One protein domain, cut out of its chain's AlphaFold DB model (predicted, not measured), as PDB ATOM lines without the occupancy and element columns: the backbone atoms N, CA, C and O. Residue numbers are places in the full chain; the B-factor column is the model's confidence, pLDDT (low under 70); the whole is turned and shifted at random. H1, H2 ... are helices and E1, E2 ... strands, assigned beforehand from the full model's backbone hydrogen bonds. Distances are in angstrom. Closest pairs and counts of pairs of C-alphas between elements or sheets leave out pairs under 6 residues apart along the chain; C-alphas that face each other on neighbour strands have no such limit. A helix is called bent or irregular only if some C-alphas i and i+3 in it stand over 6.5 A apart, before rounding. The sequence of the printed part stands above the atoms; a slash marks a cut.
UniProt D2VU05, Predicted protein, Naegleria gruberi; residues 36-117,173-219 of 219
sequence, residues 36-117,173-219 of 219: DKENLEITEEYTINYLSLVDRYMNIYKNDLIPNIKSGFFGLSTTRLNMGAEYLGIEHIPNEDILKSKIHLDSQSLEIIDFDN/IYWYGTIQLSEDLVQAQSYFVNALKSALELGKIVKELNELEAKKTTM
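AT A GLANCE: This is residues 36 to 117 and 173 to 219 of the 219 residues of the protein "Predicted protein" of Naegleria gruberi (UniProt D2VU05). Two long helices, H1 and H4, run side by side in opposite ways and make a rod; H1 is bent but runs nearly straight, its arms H1a and H1b standing at 12 degrees. From the end of H1b a long loop stretch, with the tiny helix H2 and the short strand E1 in it, folds back loosely on the H4 side, while the tiny helix H3 lies near the end of the rod where H1 ends and H4 begins. The printed part has 129 residues, with four named helices and one named strand in the order H1, H2, E1, H3, H4, and is mostly helix. It is only just loose, close to extended, with a radius of gyration of the C-alphas of 20.6 A and spans of 71 by 28 by 19 A.

IN THESE COORDINATES: The longest helix, H1, is residues 36 to 83. By its hydrogen bonds it was assigned as one helix, but it is bent: C-alphas 63 and 66 are 6.7 A apart. Its arm H1a, residues 36 to 63, is 40.0 A long and begins with C-alpha 36 at (-33.289, -4.605, -46.570). Its arm H1b, residues 66 to 83, is 25.6 A long and ends with C-alpha 83 at (-39.219, 53.984, -11.909). H4, residues 183 to 218, is 53.3 A long and ends with C-alpha 218 at (-23.425, 10.435, -47.249). The short elements are H2, residues 96 to 99, 5.3 A; E1, residues 112 to 114, 5.8 A; and H3, residues 173 to 176, 6.3 A.

HOW THE PARTS SIT: H1b and H4 touch, at a shallow tilt of 23 degrees, opposite ways; their closest C-alphas, those of Gly 72 and Ala 188, are 4.0 A apart. H4 touches H1b with residues 184 to 195 alone. H1a and H4 touch too, at a shallow tilt of 14 degrees, opposite ways, with the C-alphas of Tyr 57 and Leu 202 closest at 5.9 A. H3 and H4 are close but not clearly touching; their closest C-alphas, those of Ile 173 and Val 186, are 7.6 A apart. The closest C-alphas of E1 and H4, those of Ile 112 and Lys 197, are 7.7 A apart. E1 pairs with no named strand, but residues 104 to 105 pair with it, antiparallel. H2 is apart from H4 and from both arms. In H1a, H1b and H4 every O i to N i+4 pair is within hydrogen-bond range. H2 and H3 are too short for such a pair; the one O i to N i+3 pair is within range in H2, and in H3 0 of 1 is.

THE WHOLE: The C-alphas farthest apart, those of Asp 36 and Ile 179, are 71.4 A apart. Residues 118 to 172 are not printed, and C-alphas 117 and 173 are 10.4 A apart across this cut. The links H1 to H2 and H2 to E1 are long, with 12 residues each. The mean pLDDT of the printed part is 79.1, and residues 84 to 117, 173 to 181 and 217 to 219 are under 70.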
ATOM      1  N   ASP A  36     -32.064  -5.372 -46.857       71.62
ATOM      2  CA  ASP A  36     -33.289  -4.605 -46.570       71.62
ATOM      3  C   ASP A  36     -33.520  -4.417 -45.063       71.62
ATOM      4  O   ASP A  36     -34.006  -3.371 -44.639       71.62
ATOM      5  N   LYS A  37     -33.156  -5.414 -44.240       73.12
ATOM      6  CA  LYS A  37     -33.255  -5.308 -42.773       73.12
ATOM      7  C   LYS A  37     -32.220  -4.349 -42.198       73.12
ATOM      8  O   LYS A  37     -32.579  -3.516 -41.375       73.12
ATOM      9  N   GLU A  38     -30.972  -4.440 -42.653       72.38
ATOM     10  CA  GLU A  38     -29.895  -3.544 -42.209       72.38
ATOM     11  C   GLU A  38     -30.196  -2.081 -42.600       72.38
ATOM     12  O   GLU A  38     -30.044  -1.177 -41.779       72.38
ATOM     13  N   ASN A  39     -30.738  -1.835 -43.798       78.81
ATOM     14  CA  ASN A  39     -31.166  -0.494 -44.222       78.81
ATOM     15  C   ASN A  39     -32.365   0.044 -43.422       78.81
ATOM     16  O   ASN A  39     -32.447   1.249 -43.155       78.81
ATOM     17  N   LEU A  40     -33.299  -0.832 -43.035       80.38
ATOM     18  CA  LEU A  40     -34.437  -0.461 -42.194       80.38
ATOM     19  C   LEU A  40     -33.973  -0.061 -40.788       80.38
ATOM     20  O   LEU A  40     -34.373   0.997 -40.312       80.38
ATOM     21  N   GLU A  41     -33.077  -0.837 -40.170       83.00
ATOM     22  CA  GLU A  41     -32.513  -0.540 -38.844       83.00
ATOM     23  C   GLU A  41     -31.773   0.810 -38.827       83.00
ATOM     24  O   GLU A  41     -32.004   1.628 -37.935       83.00
ATOM     25  N   ILE A  42     -30.967   1.104 -39.855       83.69
ATOM     26  CA  ILE A  42     -30.276   2.403 -40.001       83.69
ATOM     27  C   ILE A  42     -31.284   3.558 -40.126       83.69
ATOM     28  O   ILE A  42     -31.104   4.630 -39.542       83.69
ATOM     29  N   THR A  43     -32.364   3.348 -40.881       85.44
ATOM     30  CA  THR A  43     -33.407   4.365 -41.084       85.44
ATOM     31  C   THR A  43     -34.217   4.606 -39.809       85.44
ATOM     32  O   THR A  43     -34.541   5.754 -39.489       85.44
ATOM     33  N   GLU A  44     -34.532   3.547 -39.065       89.12
ATOM     34  CA  GLU A  44     -35.217   3.625 -37.775       89.12
ATOM     35  C   GLU A  44     -34.358   4.353 -36.739       89.12
ATOM     36  O   GLU A  44     -34.842   5.293 -36.107       89.12
ATOM     37  N   GLU A  45     -33.072   4.010 -36.625       89.25
ATOM     38  CA  GLU A  45     -32.140   4.676 -35.711       89.25
ATOM     39  C   GLU A  45     -31.997   6.171 -36.037       89.25
ATOM     40  O   GLU A  45     -32.100   7.020 -35.145       89.25
ATOM     41  N   TYR A  46     -31.836   6.522 -37.319       90.06
ATOM     42  CA  TYR A  46     -31.827   7.918 -37.758       90.06
ATOM     43  C   TYR A  46     -33.113   8.644 -37.348       90.06
ATOM     44  O   TYR A  46     -33.060   9.749 -36.808       90.06
ATOM     45  N   THR A  47     -34.269   8.022 -37.590       90.19
ATOM     46  CA  THR A  47     -35.577   8.630 -37.323       90.19
ATOM     47  C   THR A  47     -35.786   8.860 -35.831       90.19
ATOM     48  O   THR A  47     -36.225   9.940 -35.436       90.19
ATOM     49  N   ILE A  48     -35.423   7.888 -34.992       94.00
ATOM     50  CA  ILE A  48     -35.496   8.002 -33.530       94.00
ATOM     51  C   ILE A  48     -34.605   9.147 -33.039       94.00
ATOM     52  O   ILE A  48     -35.062   9.993 -32.269       94.00
ATOM     53  N   ASN A  49     -33.359   9.214 -33.514       92.88
ATOM     54  CA  ASN A  49     -32.424  10.271 -33.130       92.88
ATOM     55  C   ASN A  49     -32.909  11.657 -33.579       92.88
ATOM     56  O   ASN A  49     -32.863  12.608 -32.799       92.88
ATOM     57  N   TYR A  50     -33.436  11.769 -34.801       93.50
ATOM     58  CA  TYR A  50     -33.986  13.019 -35.321       93.50
ATOM     59  C   TYR A  50     -35.186  13.496 -34.492       93.50
ATOM     60  O   TYR A  50     -35.216  14.643 -34.049       93.50
ATOM     61  N   LEU A  51     -36.156  12.612 -34.236       95.25
ATOM     62  CA  LEU A  51     -37.345  12.942 -33.445       95.25
ATOM     63  C   LEU A  51     -36.982  13.326 -32.007       95.25
ATOM     64  O   LEU A  51     -37.505  14.313 -31.499       95.25
ATOM     65  N   SER A  52     -36.035  12.618 -31.388       96.25
ATOM     66  CA  SER A  52     -35.528  12.941 -30.048       96.25
ATOM     67  C   SER A  52     -34.939  14.357 -29.971       96.25
ATOM     68  O   SER A  52     -35.238  15.117 -29.045       96.25
ATOM     69  N   LEU A  53     -34.148  14.759 -30.973       95.94
ATOM     70  CA  LEU A  53     -33.588  16.113 -31.052       95.94
ATOM     71  C   LEU A  53     -34.673  17.176 -31.262       95.94
ATOM     72  O   LEU A  53     -34.637  18.219 -30.607       95.94
ATOM     73  N   VAL A  54     -35.659  16.909 -32.124       96.00
ATOM     74  CA  VAL A  54     -36.803  17.810 -32.342       96.00
ATOM     75  C   VAL A  54     -37.631  17.970 -31.068       96.00
ATOM     76  O   VAL A  54     -37.983  19.094 -30.705       96.00
ATOM     77  N   ASP A  55     -37.902  16.884 -30.346       97.00
ATOM     78  CA  ASP A  55     -38.641  16.931 -29.085       97.00
ATOM     79  C   ASP A  55     -37.887  17.743 -28.029       97.00
ATOM     80  O   ASP A  55     -38.468  18.621 -27.382       97.00
ATOM     81  N   ARG A  56     -36.572  17.527 -27.902       97.06
ATOM     82  CA  ARG A  56     -35.721  18.298 -26.987       97.06
ATOM     83  C   ARG A  56     -35.688  19.784 -27.360       97.06
ATOM     84  O   ARG A  56     -35.838  20.628 -26.474       97.06
ATOM     85  N   TYR A  57     -35.575  20.106 -28.651       97.31
ATOM     86  CA  TYR A  57     -35.661  21.478 -29.159       97.31
ATOM     87  C   TYR A  57     -36.986  22.129 -28.754       97.31
ATOM     88  O   TYR A  57     -37.015  23.214 -28.171       97.31
ATOM     89  N   MET A  58     -38.101  21.452 -29.032       97.31
ATOM     90  CA  MET A  58     -39.437  21.980 -28.768       97.31
ATOM     91  C   MET A  58     -39.712  22.136 -27.273       97.31
ATOM     92  O   MET A  58     -40.388  23.094 -26.887       97.31
ATOM     93  N   ASN A  59     -39.182  21.237 -26.444       97.12
ATOM     94  CA  ASN A  59     -39.278  21.327 -24.994       97.12
ATOM     95  C   ASN A  59     -38.578  22.588 -24.470       97.12
ATOM     96  O   ASN A  59     -39.229  23.405 -23.824       97.12
ATOM     97  N   ILE A  60     -37.306  22.802 -24.822       96.00
ATOM     98  CA  ILE A  60     -36.541  23.988 -24.393       96.00
ATOM     99  C   ILE A  60     -37.184  25.269 -24.936       96.00
ATOM    100  O   ILE A  60     -37.358  26.248 -24.210       96.00
ATOM    101  N   TYR A  61     -37.595  25.269 -26.207       95.62
ATOM    102  CA  TYR A  61     -38.226  26.431 -26.829       95.62
ATOM    103  C   TYR A  61     -39.504  26.855 -26.088       95.62
ATOM    104  O   TYR A  61     -39.684  28.033 -25.768       95.62
ATOM    105  N   LYS A  62     -40.395  25.899 -25.799       96.31
ATOM    106  CA  LYS A  62     -41.703  26.180 -25.190       96.31
ATOM    107  C   LYS A  62     -41.633  26.420 -23.689       96.31
ATOM    108  O   LYS A  62     -42.373  27.275 -23.204       96.31
ATOM    109  N   ASN A  63     -40.799  25.667 -22.980       95.88
ATOM    110  CA  ASN A  63     -40.827  25.620 -21.520       95.88
ATOM    111  C   ASN A  63     -39.755  26.501 -20.874       95.88
ATOM    112  O   ASN A  63     -39.979  26.967 -19.761       95.88
ATOM    113  N   ASP A  64     -38.676  26.822 -21.592       93.88
ATOM    114  CA  ASP A  64     -37.589  27.632 -21.044       93.88
ATOM    115  C   ASP A  64     -37.447  28.962 -21.787       93.88
ATOM    116  O   ASP A  64     -37.614  30.026 -21.189       93.88
ATOM    117  N   LEU A  65     -37.197  28.939 -23.099       94.88
ATOM    118  CA  LEU A  65     -36.872  30.154 -23.851       94.88
ATOM    119  C   LEU A  65     -38.025  31.167 -23.839       94.88
ATOM    120  O   LEU A  65     -37.849  32.316 -23.432       94.88
ATOM    121  N   ILE A  66     -39.210  30.754 -24.292       96.50
ATOM    122  CA  ILE A  66     -40.359  31.657 -24.425       96.50
ATOM    123  C   ILE A  66     -40.828  32.201 -23.065       96.50
ATOM    124  O   ILE A  66     -41.055  33.413 -22.977       96.50
ATOM    125  N   PRO A  67     -40.975  31.382 -22.005       96.81
ATOM    126  CA  PRO A  67     -41.339  31.883 -20.685       96.81
ATOM    127  C   PRO A  67     -40.315  32.875 -20.136       96.81
ATOM    128  O   PRO A  67     -40.711  33.950 -19.697       96.81
ATOM    129  N   ASN A  68     -39.015  32.581 -20.243       95.06
ATOM    130  CA  ASN A  68     -37.969  33.487 -19.771       95.06
ATOM    131  C   ASN A  68     -37.967  34.819 -20.540       95.06
ATOM    132  O   ASN A  68     -37.901  35.879 -19.923       95.06
ATOM    133  N   ILE A  69     -38.131  34.810 -21.868       94.88
ATOM    134  CA  ILE A  69     -38.257  36.055 -22.649       94.88
ATOM    135  C   ILE A  69     -39.462  36.878 -22.173       94.88
ATOM    136  O   ILE A  69     -39.344  38.083 -21.943       94.88
ATOM    137  N   LYS A  70     -40.628  36.238 -22.015       95.81
ATOM    138  CA  LYS A  70     -41.856  36.918 -21.579       95.81
ATOM    139  C   LYS A  70     -41.706  37.514 -20.184       95.81
ATOM    140  O   LYS A  70     -42.045  38.680 -19.997       95.81
ATOM    141  N   SER A  71     -41.182  36.744 -19.235       94.12
ATOM    142  CA  SER A  71     -40.959  37.199 -17.861       94.12
ATOM    143  C   SER A  71     -39.926  38.323 -17.793       94.12
ATOM    144  O   SER A  71     -40.138  39.293 -17.072       94.12
ATOM    145  N   GLY A  72     -38.866  38.257 -18.607       90.44
ATOM    146  CA  GLY A  72     -37.885  39.335 -18.741       90.44
ATOM    147  C   GLY A  72     -38.520  40.650 -19.196       90.44
ATOM    148  O   GLY A  72     -38.355  41.684 -18.549       90.44
ATOM    149  N   PHE A  73     -39.318  40.617 -20.268       91.50
ATOM    150  CA  PHE A  73     -40.026  41.810 -20.746       91.50
ATOM    151  C   PHE A  73     -41.091  42.312 -19.771       91.50
ATOM    152  O   PHE A  73     -41.279  43.525 -19.648       91.50
ATOM    153  N   PHE A  74     -41.781  41.405 -19.079       91.19
ATOM    154  CA  PHE A  74     -42.747  41.771 -18.052       91.19
ATOM    155  C   PHE A  74     -42.065  42.522 -16.903       91.19
ATOM    156  O   PHE A  74     -42.459  43.649 -16.616       91.19
ATOM    157  N   GLY A  75     -40.994  41.966 -16.324       87.19
ATOM    158  CA  GLY A  75     -40.236  42.618 -15.251       87.19
ATOM    159  C   GLY A  75     -39.663  43.971 -15.679       87.19
ATOM    160  O   GLY A  75     -39.793  44.960 -14.960       87.19
ATOM    161  N   LEU A  76     -39.139  44.070 -16.905       85.31
ATOM    162  CA  LEU A  76     -38.658  45.340 -17.460       85.31
ATOM    163  C   LEU A  76     -39.784  46.378 -17.604       85.31
ATOM    164  O   LEU A  76     -39.582  47.558 -17.321       85.31
ATOM    165  N   SER A  77     -40.980  45.949 -18.009       84.62
ATOM    166  CA  SER A  77     -42.151  46.826 -18.135       84.62
ATOM    167  C   SER A  77     -42.655  47.307 -16.773       84.62
ATOM    168  O   SER A  77     -42.940  48.493 -16.618       84.62
ATOM    169  N   THR A  78     -42.715  46.416 -15.780       85.69
ATOM    170  CA  THR A  78     -43.061  46.756 -14.391       85.69
ATOM    171  C   THR A  78     -42.053  47.742 -13.810       85.69
ATOM    172  O   THR A  78     -42.437  48.769 -13.257       85.69
ATOM    173  N   THR A  79     -40.761  47.501 -14.043       82.88
ATOM    174  CA  THR A  79     -39.696  48.417 -13.626       82.88
ATOM    175  C   THR A  79     -39.875  49.795 -14.271       82.88
ATOM    176  O   THR A  79     -39.838  50.810 -13.581       82.88
ATOM    177  N   ARG A  80     -40.147  49.854 -15.582       82.25
ATOM    178  CA  ARG A  80     -40.428  51.113 -16.295       82.25
ATOM    179  C   ARG A  80     -41.637  51.859 -15.751       82.25
ATOM    180  O   ARG A  80     -41.605  53.085 -15.702       82.25
ATOM    181  N   LEU A  81     -42.686  51.145 -15.355       82.56
ATOM    182  CA  LEU A  81     -43.857  51.754 -14.731       82.56
ATOM    183  C   LEU A  81     -43.510  52.341 -13.355       82.56
ATOM    184  O   LEU A  81     -43.927  53.456 -13.053       82.56
ATOM    185  N   ASN A  82     -42.739  51.608 -12.551       79.56
ATOM    186  CA  ASN A  82     -42.422  51.977 -11.170       79.56
ATOM    187  C   ASN A  82     -41.362  53.083 -11.072       79.56
ATOM    188  O   ASN A  82     -41.467  53.960 -10.221       79.56
ATOM    189  N   MET A  83     -40.346  53.045 -11.934       75.44
ATOM    190  CA  MET A  83     -39.219  53.984 -11.909       75.44
ATOM    191  C   MET A  83     -39.413  55.167 -12.862       75.44
ATOM    192  O   MET A  83     -38.777  56.196 -12.686       75.44
ATOM    193  N   GLY A  84     -40.302  55.041 -13.850       69.56
ATOM    194  CA  GLY A  84     -40.453  55.987 -14.951       69.56
ATOM    195  C   GLY A  84     -39.672  55.545 -16.192       69.56
ATOM    196  O   GLY A  84     -38.532  55.086 -16.116       69.56
ATOM    197  N   ALA A  85     -40.291  55.690 -17.368       65.38
ATOM    198  CA  ALA A  85     -39.736  55.213 -18.638       65.38
ATOM    199  C   ALA A  85     -38.399  55.876 -19.020       65.38
ATOM    200  O   ALA A  85     -37.617  55.274 -19.752       65.38
ATOM    201  N   GLU A  86     -38.149  57.083 -18.507       64.06
ATOM    202  CA  GLU A  86     -36.955  57.892 -18.774       64.06
ATOM    203  C   GLU A  86     -35.687  57.340 -18.117       64.06
ATOM    204  O   GLU A  86     -34.604  57.713 -18.541       64.06
ATOM    205  N   TYR A  87     -35.792  56.442 -17.130       64.25
ATOM    206  CA  TYR A  87     -34.638  55.900 -16.395       64.25
ATOM    207  C   TYR A  87     -34.132  54.560 -16.952       64.25
ATOM    208  O   TYR A  87     -33.077  54.077 -16.557       64.25
ATOM    209  N   LEU A  88     -34.869  53.945 -17.883       66.75
ATOM    210  CA  LEU A  88     -34.590  52.608 -18.423       66.75
ATOM    211  C   LEU A  88     -34.494  52.663 -19.943       66.75
ATOM    212  O   LEU A  88     -35.442  52.314 -20.664       66.75
ATOM    213  N   GLY A  89     -33.331  53.113 -20.399       64.12
ATOM    214  CA  GLY A  89     -32.990  53.263 -21.803       64.12
ATOM    215  C   GLY A  89     -31.497  53.059 -22.056       64.12
ATOM    216  O   GLY A  89     -30.666  53.233 -21.163       64.12
ATOM    217  N   ILE A  90     -31.172  52.644 -23.279       66.31
ATOM    218  CA  ILE A  90     -29.799  52.354 -23.729       66.31
ATOM    219  C   ILE A  90     -28.955  53.640 -23.727       66.31
ATOM    220  O   ILE A  90     -27.742  53.590 -23.563       66.31
ATOM    221  N   GLU A  91     -29.604  54.797 -23.828       65.25
ATOM    222  CA  GLU A  91     -29.017  56.130 -23.722       65.25
ATOM    223  C   GLU A  91     -28.300  56.404 -22.389       65.25
ATOM    224  O   GLU A  91     -27.418  57.258 -22.344       65.25
ATOM    225  N   HIS A  92     -28.625  55.667 -21.321       64.75
ATOM    226  CA  HIS A  92     -27.952  55.791 -20.019       64.75
ATOM    227  C   HIS A  92     -26.681  54.953 -19.914       64.75
ATOM    228  O   HIS A  92     -25.983  54.995 -18.901       64.75
ATOM    229  N   ILE A  93     -26.360  54.181 -20.952       65.50
ATOM    230  CA  ILE A  93     -25.151  53.373 -20.987       65.50
ATOM    231  C   ILE A  93     -23.971  54.306 -21.276       65.50
ATOM    232  O   ILE A  93     -23.892  54.880 -22.361       65.50
ATOM    233  N   PRO A  94     -23.026  54.464 -20.330       60.25
ATOM    234  CA  PRO A  94     -22.011  55.512 -20.406       60.25
ATOM    235  C   PRO A  94     -21.026  55.340 -21.573       60.25
ATOM    236  O   PRO A  94     -20.355  56.298 -21.946       60.25
ATOM    237  N   ASN A  95     -20.911  54.134 -22.142       65.75
ATOM    238  CA  ASN A  95     -20.121  53.877 -23.341       65.75
ATOM    239  C   ASN A  95     -20.599  52.592 -24.045       65.75
ATOM    240  O   ASN A  95     -20.608  51.518 -23.439       65.75
ATOM    241  N   GLU A  96     -20.949  52.685 -25.331       60.75
ATOM    242  CA  GLU A  96     -21.343  51.542 -26.169       60.75
ATOM    243  C   GLU A  96     -20.239  50.480 -26.285       60.75
ATOM    244  O   GLU A  96     -20.535  49.297 -26.432       60.75
ATOM    245  N   ASP A  97     -18.962  50.851 -26.149       59.50
ATOM    246  CA  ASP A  97     -17.867  49.876 -26.150       59.50
ATOM    247  C   ASP A  97     -17.916  48.933 -24.935       59.50
ATOM    248  O   ASP A  97     -17.418  47.813 -25.018       59.50
ATOM    249  N   ILE A  98     -18.579  49.317 -23.836       57.09
ATOM    250  CA  ILE A  98     -18.778  48.442 -22.666       57.09
ATOM    251  C   ILE A  98     -19.828  47.355 -22.964       57.09
ATOM    252  O   ILE A  98     -19.788  46.273 -22.371       57.09
ATOM    253  N   LEU A  99     -20.732  47.588 -23.925       54.62
ATOM    254  CA  LEU A  99     -21.677  46.567 -24.396       54.62
ATOM    255  C   LEU A  99     -20.970  45.416 -25.117       54.62
ATOM    256  O   LEU A  99     -21.512  44.313 -25.177       54.62
ATOM    257  N   LYS A 100     -19.760  45.645 -25.642       55.12
ATOM    258  CA  LYS A 100     -19.031  44.647 -26.431       55.12
ATOM    259  C   LYS A 100     -18.465  43.485 -25.602       55.12
ATOM    260  O   LYS A 100     -17.985  42.538 -26.214       55.12
ATOM    261  N   SER A 101     -18.497  43.505 -24.259       54.72
ATOM    262  CA  SER A 101     -17.656  42.567 -23.484       54.72
ATOM    263  C   SER A 101     -18.160  42.115 -22.102       54.72
ATOM    264  O   SER A 101     -17.360  42.030 -21.169       54.72
ATOM    265  N   LYS A 102     -19.448  41.799 -21.909       59.62
ATOM    266  CA  LYS A 102     -19.893  41.187 -20.626       59.62
ATOM    267  C   LYS A 102     -20.519  39.807 -20.712       59.62
ATOM    268  O   LYS A 102     -20.705  39.182 -19.677       59.62
ATOM    269  N   ILE A 103     -20.819  39.332 -21.914       59.66
ATOM    270  CA  ILE A 103     -21.194  37.938 -22.140       59.66
ATOM    271  C   ILE A 103     -20.245  37.415 -23.204       59.66
ATOM    272  O   ILE A 103     -20.406  37.706 -24.387       59.66
ATOM    273  N   HIS A 104     -19.222  36.690 -22.764       65.75
ATOM    274  CA  HIS A 104     -18.294  36.028 -23.669       65.75
ATOM    275  C   HIS A 104     -18.825  34.638 -23.988       65.75
ATOM    276  O   HIS A 104     -19.160  33.869 -23.087       65.75
ATOM    277  N   LEU A 105     -18.913  34.337 -25.279       64.12
ATOM    278  CA  LEU A 105     -19.283  33.024 -25.781       64.12
ATOM    279  C   LEU A 105     -18.033  32.317 -26.270       64.12
ATOM    280  O   LEU A 105     -17.280  32.869 -27.076       64.12
ATOM    281  N   ASP A 106     -17.845  31.077 -25.840       67.50
ATOM    282  CA  ASP A 106     -16.910  30.199 -26.522       67.50
ATOM    283  C   ASP A 106     -17.530  29.759 -27.854       67.50
ATOM    284  O   ASP A 106     -18.552  29.076 -27.899       67.50
ATOM    285  N   SER A 107     -16.894  30.147 -28.956       65.81
ATOM    286  CA  SER A 107     -17.313  29.772 -30.309       65.81
ATOM    287  C   SER A 107     -17.339  28.258 -30.563       65.81
ATOM    288  O   SER A 107     -18.064  27.808 -31.452       65.81
ATOM    289  N   GLN A 108     -16.564  27.468 -29.810       67.06
ATOM    290  CA  GLN A 108     -16.469  26.020 -29.996       67.06
ATOM    291  C   GLN A 108     -17.498  25.264 -29.158       67.06
ATOM    292  O   GLN A 108     -18.182  24.383 -29.687       67.06
ATOM    293  N   SER A 109     -17.628  25.613 -27.877       66.38
ATOM    294  CA  SER A 109     -18.555  24.948 -26.954       66.38
ATOM    295  C   SER A 109     -19.938  25.598 -26.875       66.38
ATOM    296  O   SER A 109     -20.852  24.968 -26.348       66.38
ATOM    297  N   LEU A 110     -20.129  26.813 -27.411       66.25
ATOM    298  CA  LEU A 110     -21.339  27.639 -27.250       66.25
ATOM    299  C   LEU A 110     -21.731  27.827 -25.775       66.25
ATOM    300  O   LEU A 110     -22.914  27.862 -25.431       66.25
ATOM    301  N   GLU A 111     -20.737  27.901 -24.894       62.69
ATOM    302  CA  GLU A 111     -20.923  28.142 -23.465       62.69
ATOM    303  C   GLU A 111     -20.633  29.599 -23.115       62.69
ATOM    304  O   GLU A 111     -19.831  30.277 -23.761       62.69
ATOM    305  N   ILE A 112     -21.324  30.084 -22.083       64.12
ATOM    306  CA  ILE A 112     -21.089  31.414 -21.525       64.12
ATOM    307  C   ILE A 112     -19.869  31.312 -20.609       64.12
ATOM    308  O   ILE A 112     -19.930  30.625 -19.591       64.12
ATOM    309  N   ILE A 113     -18.782  31.984 -20.984       56.53
ATOM    310  CA  ILE A 113     -17.499  31.962 -20.268       56.53
ATOM    311  C   ILE A 113     -17.574  32.852 -19.025       56.53
ATOM    312  O   ILE A 113     -17.219  32.415 -17.938       56.53
ATOM    313  N   ASP A 114     -18.101  34.069 -19.181       56.31
ATOM    314  CA  ASP A 114     -18.220  35.047 -18.102       56.31
ATOM    315  C   ASP A 114     -19.612  35.680 -18.119       56.31
ATOM    316  O   ASP A 114     -20.032  36.255 -19.127       56.31
ATOM    317  N   PHE A 115     -20.319  35.576 -16.991       55.84
ATOM    318  CA  PHE A 115     -21.467  36.417 -16.672       55.84
ATOM    319  C   PHE A 115     -21.590  36.571 -15.152       55.84
ATOM    320  O   PHE A 115     -22.056  35.661 -14.461       55.84
ATOM    321  N   ASP A 116     -21.197  37.733 -14.633       54.84
ATOM    322  CA  ASP A 116     -21.418  38.080 -13.230       54.84
ATOM    323  C   ASP A 116     -22.920  38.282 -12.992       54.84
ATOM    324  O   ASP A 116     -23.511  39.308 -13.337       54.84
ATOM    325  N   ASN A 117     -23.564  37.259 -12.428       51.91
ATOM    326  CA  ASN A 117     -24.991  37.287 -12.152       51.91
ATOM    327  C   ASN A 117     -25.283  38.225 -10.974       51.91
ATOM    328  O   ASN A 117     -24.924  37.948  -9.827       51.91
ATOM    329  N   ILE A 173     -26.416  46.818 -14.396       67.44
ATOM    330  CA  ILE A 173     -27.718  47.219 -13.873       67.44
ATOM    331  C   ILE A 173     -27.677  48.595 -13.183       67.44
ATOM    332  O   ILE A 173     -28.683  49.293 -13.138       67.44
ATOM    333  N   TYR A 174     -26.503  49.019 -12.696       67.06
ATOM    334  CA  TYR A 174     -26.315  50.329 -12.069       67.06
ATOM    335  C   TYR A 174     -26.166  51.458 -13.101       67.06
ATOM    336  O   TYR A 174     -26.141  52.629 -12.725       67.06
ATOM    337  N   TRP A 175     -26.073  51.150 -14.405       65.94
ATOM    338  CA  TRP A 175     -26.033  52.174 -15.462       65.94
ATOM    339  C   TRP A 175     -27.321  52.987 -15.539       65.94
ATOM    340  O   TRP A 175     -27.277  54.142 -15.936       65.94
ATOM    341  N   TYR A 176     -28.436  52.436 -15.065       66.56
ATOM    342  CA  TYR A 176     -29.742  53.093 -15.079       66.56
ATOM    343  C   TYR A 176     -29.926  54.149 -13.970       66.56
ATOM    344  O   TYR A 176     -31.028  54.637 -13.755       66.56
ATOM    345  N   GLY A 177     -28.848  54.532 -13.270       55.72
ATOM    346  CA  GLY A 177     -28.816  55.719 -12.404       55.72
ATOM    347  C   GLY A 177     -29.659  55.625 -11.131       55.72
ATOM    348  O   GLY A 177     -29.841  56.620 -10.432       55.72
ATOM    349  N   THR A 178     -30.178  54.444 -10.811       57.28
ATOM    350  CA  THR A 178     -31.051  54.243  -9.660       57.28
ATOM    351  C   THR A 178     -30.242  53.690  -8.495       57.28
ATOM    352  O   THR A 178     -29.798  52.544  -8.528       57.28
ATOM    353  N   ILE A 179     -30.076  54.504  -7.448       52.00
ATOM    354  CA  ILE A 179     -29.439  54.111  -6.175       52.00
ATOM    355  C   ILE A 179     -30.180  52.918  -5.542       52.00
ATOM    356  O   ILE A 179     -29.575  52.081  -4.883       52.00
ATOM    357  N   GLN A 180     -31.487  52.806  -5.800       58.78
ATOM    358  CA  GLN A 180     -32.300  51.643  -5.464       58.78
ATOM    359  C   GLN A 180     -32.570  50.833  -6.723       58.78
ATOM    360  O   GLN A 180     -33.356  51.228  -7.581       58.78
ATOM    361  N   LEU A 181     -31.913  49.688  -6.834       66.31
ATOM    362  CA  LEU A 181     -32.273  48.699  -7.832       66.31
ATOM    363  C   LEU A 181     -33.645  48.108  -7.508       66.31
ATOM    364  O   LEU A 181     -33.844  47.548  -6.434       66.31
ATOM    365  N   SER A 182     -34.570  48.185  -8.460       73.25
ATOM    366  CA  SER A 182     -35.828  47.454  -8.361       73.25
ATOM    367  C   SER A 182     -35.569  45.947  -8.453       73.25
ATOM    368  O   SER A 182     -34.859  45.490  -9.353       73.25
ATOM    369  N   GLU A 183     -36.179  45.171  -7.556       79.19
ATOM    370  CA  GLU A 183     -36.161  43.703  -7.608       79.19
ATOM    371  C   GLU A 183     -36.646  43.177  -8.969       79.19
ATOM    372  O   GLU A 183     -36.066  42.234  -9.511       79.19
ATOM    373  N   ASP A 184     -37.638  43.840  -9.573       81.81
ATOM    374  CA  ASP A 184     -38.180  43.491 -10.890       81.81
ATOM    375  C   ASP A 184     -37.123  43.596 -11.999       81.81
ATOM    376  O   ASP A 184     -37.109  42.782 -12.924       81.81
ATOM    377  N   LEU A 185     -36.208  44.568 -11.903       80.12
ATOM    378  CA  LEU A 185     -35.135  44.765 -12.881       80.12
ATOM    379  C   LEU A 185     -34.078  43.664 -12.773       80.12
ATOM    380  O   LEU A 185     -33.604  43.147 -13.788       80.12
ATOM    381  N   VAL A 186     -33.737  43.274 -11.543       79.44
ATOM    382  CA  VAL A 186     -32.805  42.169 -11.266       79.44
ATOM    383  C   VAL A 186     -33.389  40.852 -11.764       79.44
ATOM    384  O   VAL A 186     -32.710  40.081 -12.451       79.44
ATOM    385  N   GLN A 187     -34.665  40.602 -11.466       83.88
ATOM    386  CA  GLN A 187     -35.373  39.420 -11.946       83.88
ATOM    387  C   GLN A 187     -35.466  39.414 -13.474       83.88
ATOM    388  O   GLN A 187     -35.160  38.396 -14.093       83.88
ATOM    389  N   ALA A 188     -35.794  40.552 -14.097       86.62
ATOM    390  CA  ALA A 188     -35.827  40.685 -15.550       86.62
ATOM    391  C   ALA A 188     -34.481  40.323 -16.187       86.62
ATOM    392  O   ALA A 188     -34.438  39.551 -17.146       86.62
ATOM    393  N   GLN A 189     -33.374  40.816 -15.625       82.06
ATOM    394  CA  GLN A 189     -32.033  40.472 -16.089       82.06
ATOM    395  C   GLN A 189     -31.756  38.968 -15.969       82.06
ATOM    396  O   GLN A 189     -31.278  38.362 -16.927       82.06
ATOM    397  N   SER A 190     -32.093  38.348 -14.834       84.44
ATOM    398  CA  SER A 190     -31.944  36.898 -14.632       84.44
ATOM    399  C   SER A 190     -32.739  36.090 -15.668       84.44
ATOM    400  O   SER A 190     -32.210  35.156 -16.276       84.44
ATOM    401  N   TYR A 191     -33.978  36.499 -15.955       90.50
ATOM    402  CA  TYR A 191     -34.794  35.881 -16.996       90.50
ATOM    403  C   TYR A 191     -34.156  36.005 -18.385       90.50
ATOM    404  O   TYR A 191     -34.070  35.009 -19.100       90.50
ATOM    405  N   PHE A 192     -33.636  37.175 -18.766       88.56
ATOM    406  CA  PHE A 192     -32.949  37.328 -20.055       88.56
ATOM    407  C   PHE A 192     -31.680  36.478 -20.162       88.56
ATOM    408  O   PHE A 192     -31.390  35.928 -21.223       88.56
ATOM    409  N   VAL A 193     -30.946  36.310 -19.066       84.81
ATOM    410  CA  VAL A 193     -29.756  35.450 -19.019       84.81
ATOM    411  C   VAL A 193     -30.134  33.986 -19.209       84.81
ATOM    412  O   VAL A 193     -29.488  33.278 -19.981       84.81
ATOM    413  N   ASN A 194     -31.197  33.529 -18.549       87.62
ATOM    414  CA  ASN A 194     -31.702  32.171 -18.732       87.62
ATOM    415  C   ASN A 194     -32.233  31.959 -20.156       87.62
ATOM    416  O   ASN A 194     -31.925  30.940 -20.765       87.62
ATOM    417  N   ALA A 195     -32.928  32.946 -20.731       90.94
ATOM    418  CA  ALA A 195     -33.339  32.912 -22.133       90.94
ATOM    419  C   ALA A 195     -32.136  32.783 -23.079       90.94
ATOM    420  O   ALA A 195     -32.176  31.990 -24.018       90.94
ATOM    421  N   LEU A 196     -31.044  33.509 -22.820       88.75
ATOM    422  CA  LEU A 196     -29.826  33.395 -23.617       88.75
ATOM    423  C   LEU A 196     -29.210  31.995 -23.515       88.75
ATOM    424  O   LEU A 196     -28.851  31.417 -24.539       88.75
ATOM    425  N   LYS A 197     -29.137  31.418 -22.309       87.06
ATOM    426  CA  LYS A 197     -28.671  30.034 -22.107       87.06
ATOM    427  C   LYS A 197     -29.519  29.033 -22.891       87.06
ATOM    428  O   LYS A 197     -28.961  28.203 -23.605       87.06
ATOM    429  N   SER A 198     -30.847  29.152 -22.828       91.50
ATOM    430  CA  SER A 198     -31.753  28.309 -23.615       91.50
ATOM    431  C   SER A 198     -31.528  28.485 -25.118       91.50
ATOM    432  O   SER A 198     -31.478  27.499 -25.842       91.50
ATOM    433  N   ALA A 199     -31.337  29.716 -25.603       90.75
ATOM    434  CA  ALA A 199     -31.065  29.975 -27.017       90.75
ATOM    435  C   ALA A 199     -29.751  29.327 -27.496       90.75
ATOM    436  O   ALA A 199     -29.702  28.788 -28.602       90.75
ATOM    437  N   LEU A 200     -28.708  29.330 -26.661       89.19
ATOM    438  CA  LEU A 200     -27.449  28.637 -26.956       89.19
ATOM    439  C   LEU A 200     -27.636  27.122 -27.019       89.19
ATOM    440  O   LEU A 200     -27.117  26.484 -27.933       89.19
ATOM    441  N   GLU A 201     -28.405  26.546 -26.094       89.50
ATOM    442  CA  GLU A 201     -28.709  25.114 -26.115       89.50
ATOM    443  C   GLU A 201     -29.506  24.717 -27.365       89.50
ATOM    444  O   GLU A 201     -29.174  23.726 -28.016       89.50
ATOM    445  N   LEU A 202     -30.485  25.530 -27.779       92.94
ATOM    446  CA  LEU A 202     -31.169  25.334 -29.060       92.94
ATOM    447  C   LEU A 202     -30.187  25.393 -30.239       92.94
ATOM    448  O   LEU A 202     -30.303  24.594 -31.166       92.94
ATOM    449  N   GLY A 203     -29.200  26.293 -30.195       89.50
ATOM    450  CA  GLY A 203     -28.124  26.358 -31.185       89.50
ATOM    451  C   GLY A 203     -27.299  25.069 -31.262       89.50
ATOM    452  O   GLY A 203     -27.007  24.599 -32.364       89.50
ATOM    453  N   LYS A 204     -26.982  24.450 -30.114       90.38
ATOM    454  CA  LYS A 204     -26.312  23.136 -30.054       90.38
ATOM    455  C   LYS A 204     -27.167  22.048 -30.708       90.38
ATOM    456  O   LYS A 204     -26.665  21.312 -31.548       90.38
ATOM    457  N   ILE A 205     -28.466  22.011 -30.408       93.50
ATOM    458  CA  ILE A 205     -29.389  21.026 -30.995       93.50
ATOM    459  C   ILE A 205     -29.516  21.211 -32.512       93.50
ATOM    460  O   ILE A 205     -29.499  20.233 -33.252       93.50
ATOM    461  N   VAL A 206     -29.595  22.451 -33.002       92.75
ATOM    462  CA  VAL A 206     -29.621  22.730 -34.450       92.75
ATOM    463  C   VAL A 206     -28.331  22.258 -35.123       92.75
ATOM    464  O   VAL A 206     -28.378  21.700 -36.217       92.75
ATOM    465  N   LYS A 207     -27.177  22.437 -34.471       91.00
ATOM    466  CA  LYS A 207     -25.906  21.903 -34.966       91.00
ATOM    467  C   LYS A 207     -25.934  20.371 -35.043       91.00
ATOM    468  O   LYS A 207     -25.583  19.829 -36.086       91.00
ATOM    469  N   GLU A 208     -26.405  19.694 -33.997       92.56
ATOM    470  CA  GLU A 208     -26.552  18.230 -33.969       92.56
ATOM    471  C   GLU A 208     -27.516  17.722 -35.059       92.56
ATOM    472  O   GLU A 208     -27.209  16.746 -35.743       92.56
ATOM    473  N   LEU A 209     -28.642  18.412 -35.285       92.62
ATOM    474  CA  LEU A 209     -29.585  18.103 -36.368       92.62
ATOM    475  C   LEU A 209     -28.925  18.221 -37.748       92.62
ATOM    476  O   LEU A 209     -29.038  17.302 -38.559       92.62
ATOM    477  N   ASN A 210     -28.187  19.306 -37.999       90.12
ATOM    478  CA  ASN A 210     -27.471  19.502 -39.263       90.12
ATOM    479  C   ASN A 210     -26.397  18.422 -39.487       90.12
ATOM    480  O   ASN A 210     -26.227  17.933 -40.604       90.12
ATOM    481  N   GLU A 211     -25.675  18.025 -38.435       91.19
ATOM    482  CA  GLU A 211     -24.698  16.933 -38.499       91.19
ATOM    483  C   GLU A 211     -25.369  15.581 -38.794       91.19
ATOM    484  O   GLU A 211     -24.827  14.772 -39.553       91.19
ATOM    485  N   LEU A 212     -26.559  15.337 -38.235       91.12
ATOM    486  CA  LEU A 212     -27.354  14.139 -38.506       91.12
ATOM    487  C   LEU A 212     -27.858  14.117 -39.962       91.12
ATOM    488  O   LEU A 212     -27.749  13.093 -40.638       91.12
ATOM    489  N   GLU A 213     -28.352  15.245 -40.480       88.06
ATOM    490  CA  GLU A 213     -28.784  15.389 -41.880       88.06
ATOM    491  C   GLU A 213     -27.627  15.221 -42.878       88.06
ATOM    492  O   GLU A 213     -27.780  14.560 -43.912       88.06
ATOM    493  N   ALA A 214     -26.440  15.739 -42.548       87.69
ATOM    494  CA  ALA A 214     -25.245  15.551 -43.364       87.69
ATOM    495  C   ALA A 214     -24.849  14.067 -43.464       87.69
ATOM    496  O   ALA A 214     -24.572  13.585 -44.563       87.69
ATOM    497  N   LYS A 215     -24.900  13.320 -42.349       83.12
ATOM    498  CA  LYS A 215     -24.609  11.873 -42.324       83.12
ATOM    499  C   LYS A 215     -25.574  11.064 -43.189       83.12
ATOM    500  O   LYS A 215     -25.132  10.160 -43.893       83.12
ATOM    501  N   LYS A 216     -26.861  11.422 -43.193       76.31
ATOM    502  CA  LYS A 216     -27.870  10.789 -44.057       76.31
ATOM    503  C   LYS A 216     -27.601  11.006 -45.547       76.31
ATOM    504  O   LYS A 216     -27.920  10.141 -46.344       76.31
ATOM    505  N   THR A 217     -27.024  12.146 -45.926       65.38
ATOM    506  CA  THR A 217     -26.719  12.454 -47.337       65.38
ATOM    507  C   THR A 217     -25.485  11.694 -47.847       65.38
ATOM    508  O   THR A 217     -25.298  11.552 -49.051       65.38
ATOM    509  N   THR A 218     -24.630  11.222 -46.935       60.09
ATOM    510  CA  THR A 218     -23.425  10.435 -47.249       60.09
ATOM    511  C   THR A 218     -23.619   8.917 -47.195       60.09
ATOM    512  O   THR A 218     -22.690   8.200 -47.566       60.09
ATOM    513  N   MET A 219     -24.770   8.444 -46.706       54.81
ATOM    514  CA  MET A 219     -25.185   7.033 -46.734       54.81
ATOM    515  C   MET A 219     -25.896   6.722 -48.048       54.81
ATOM    516  O   MET A 219     -25.613   5.642 -48.608       54.81
TER     517      MET A 219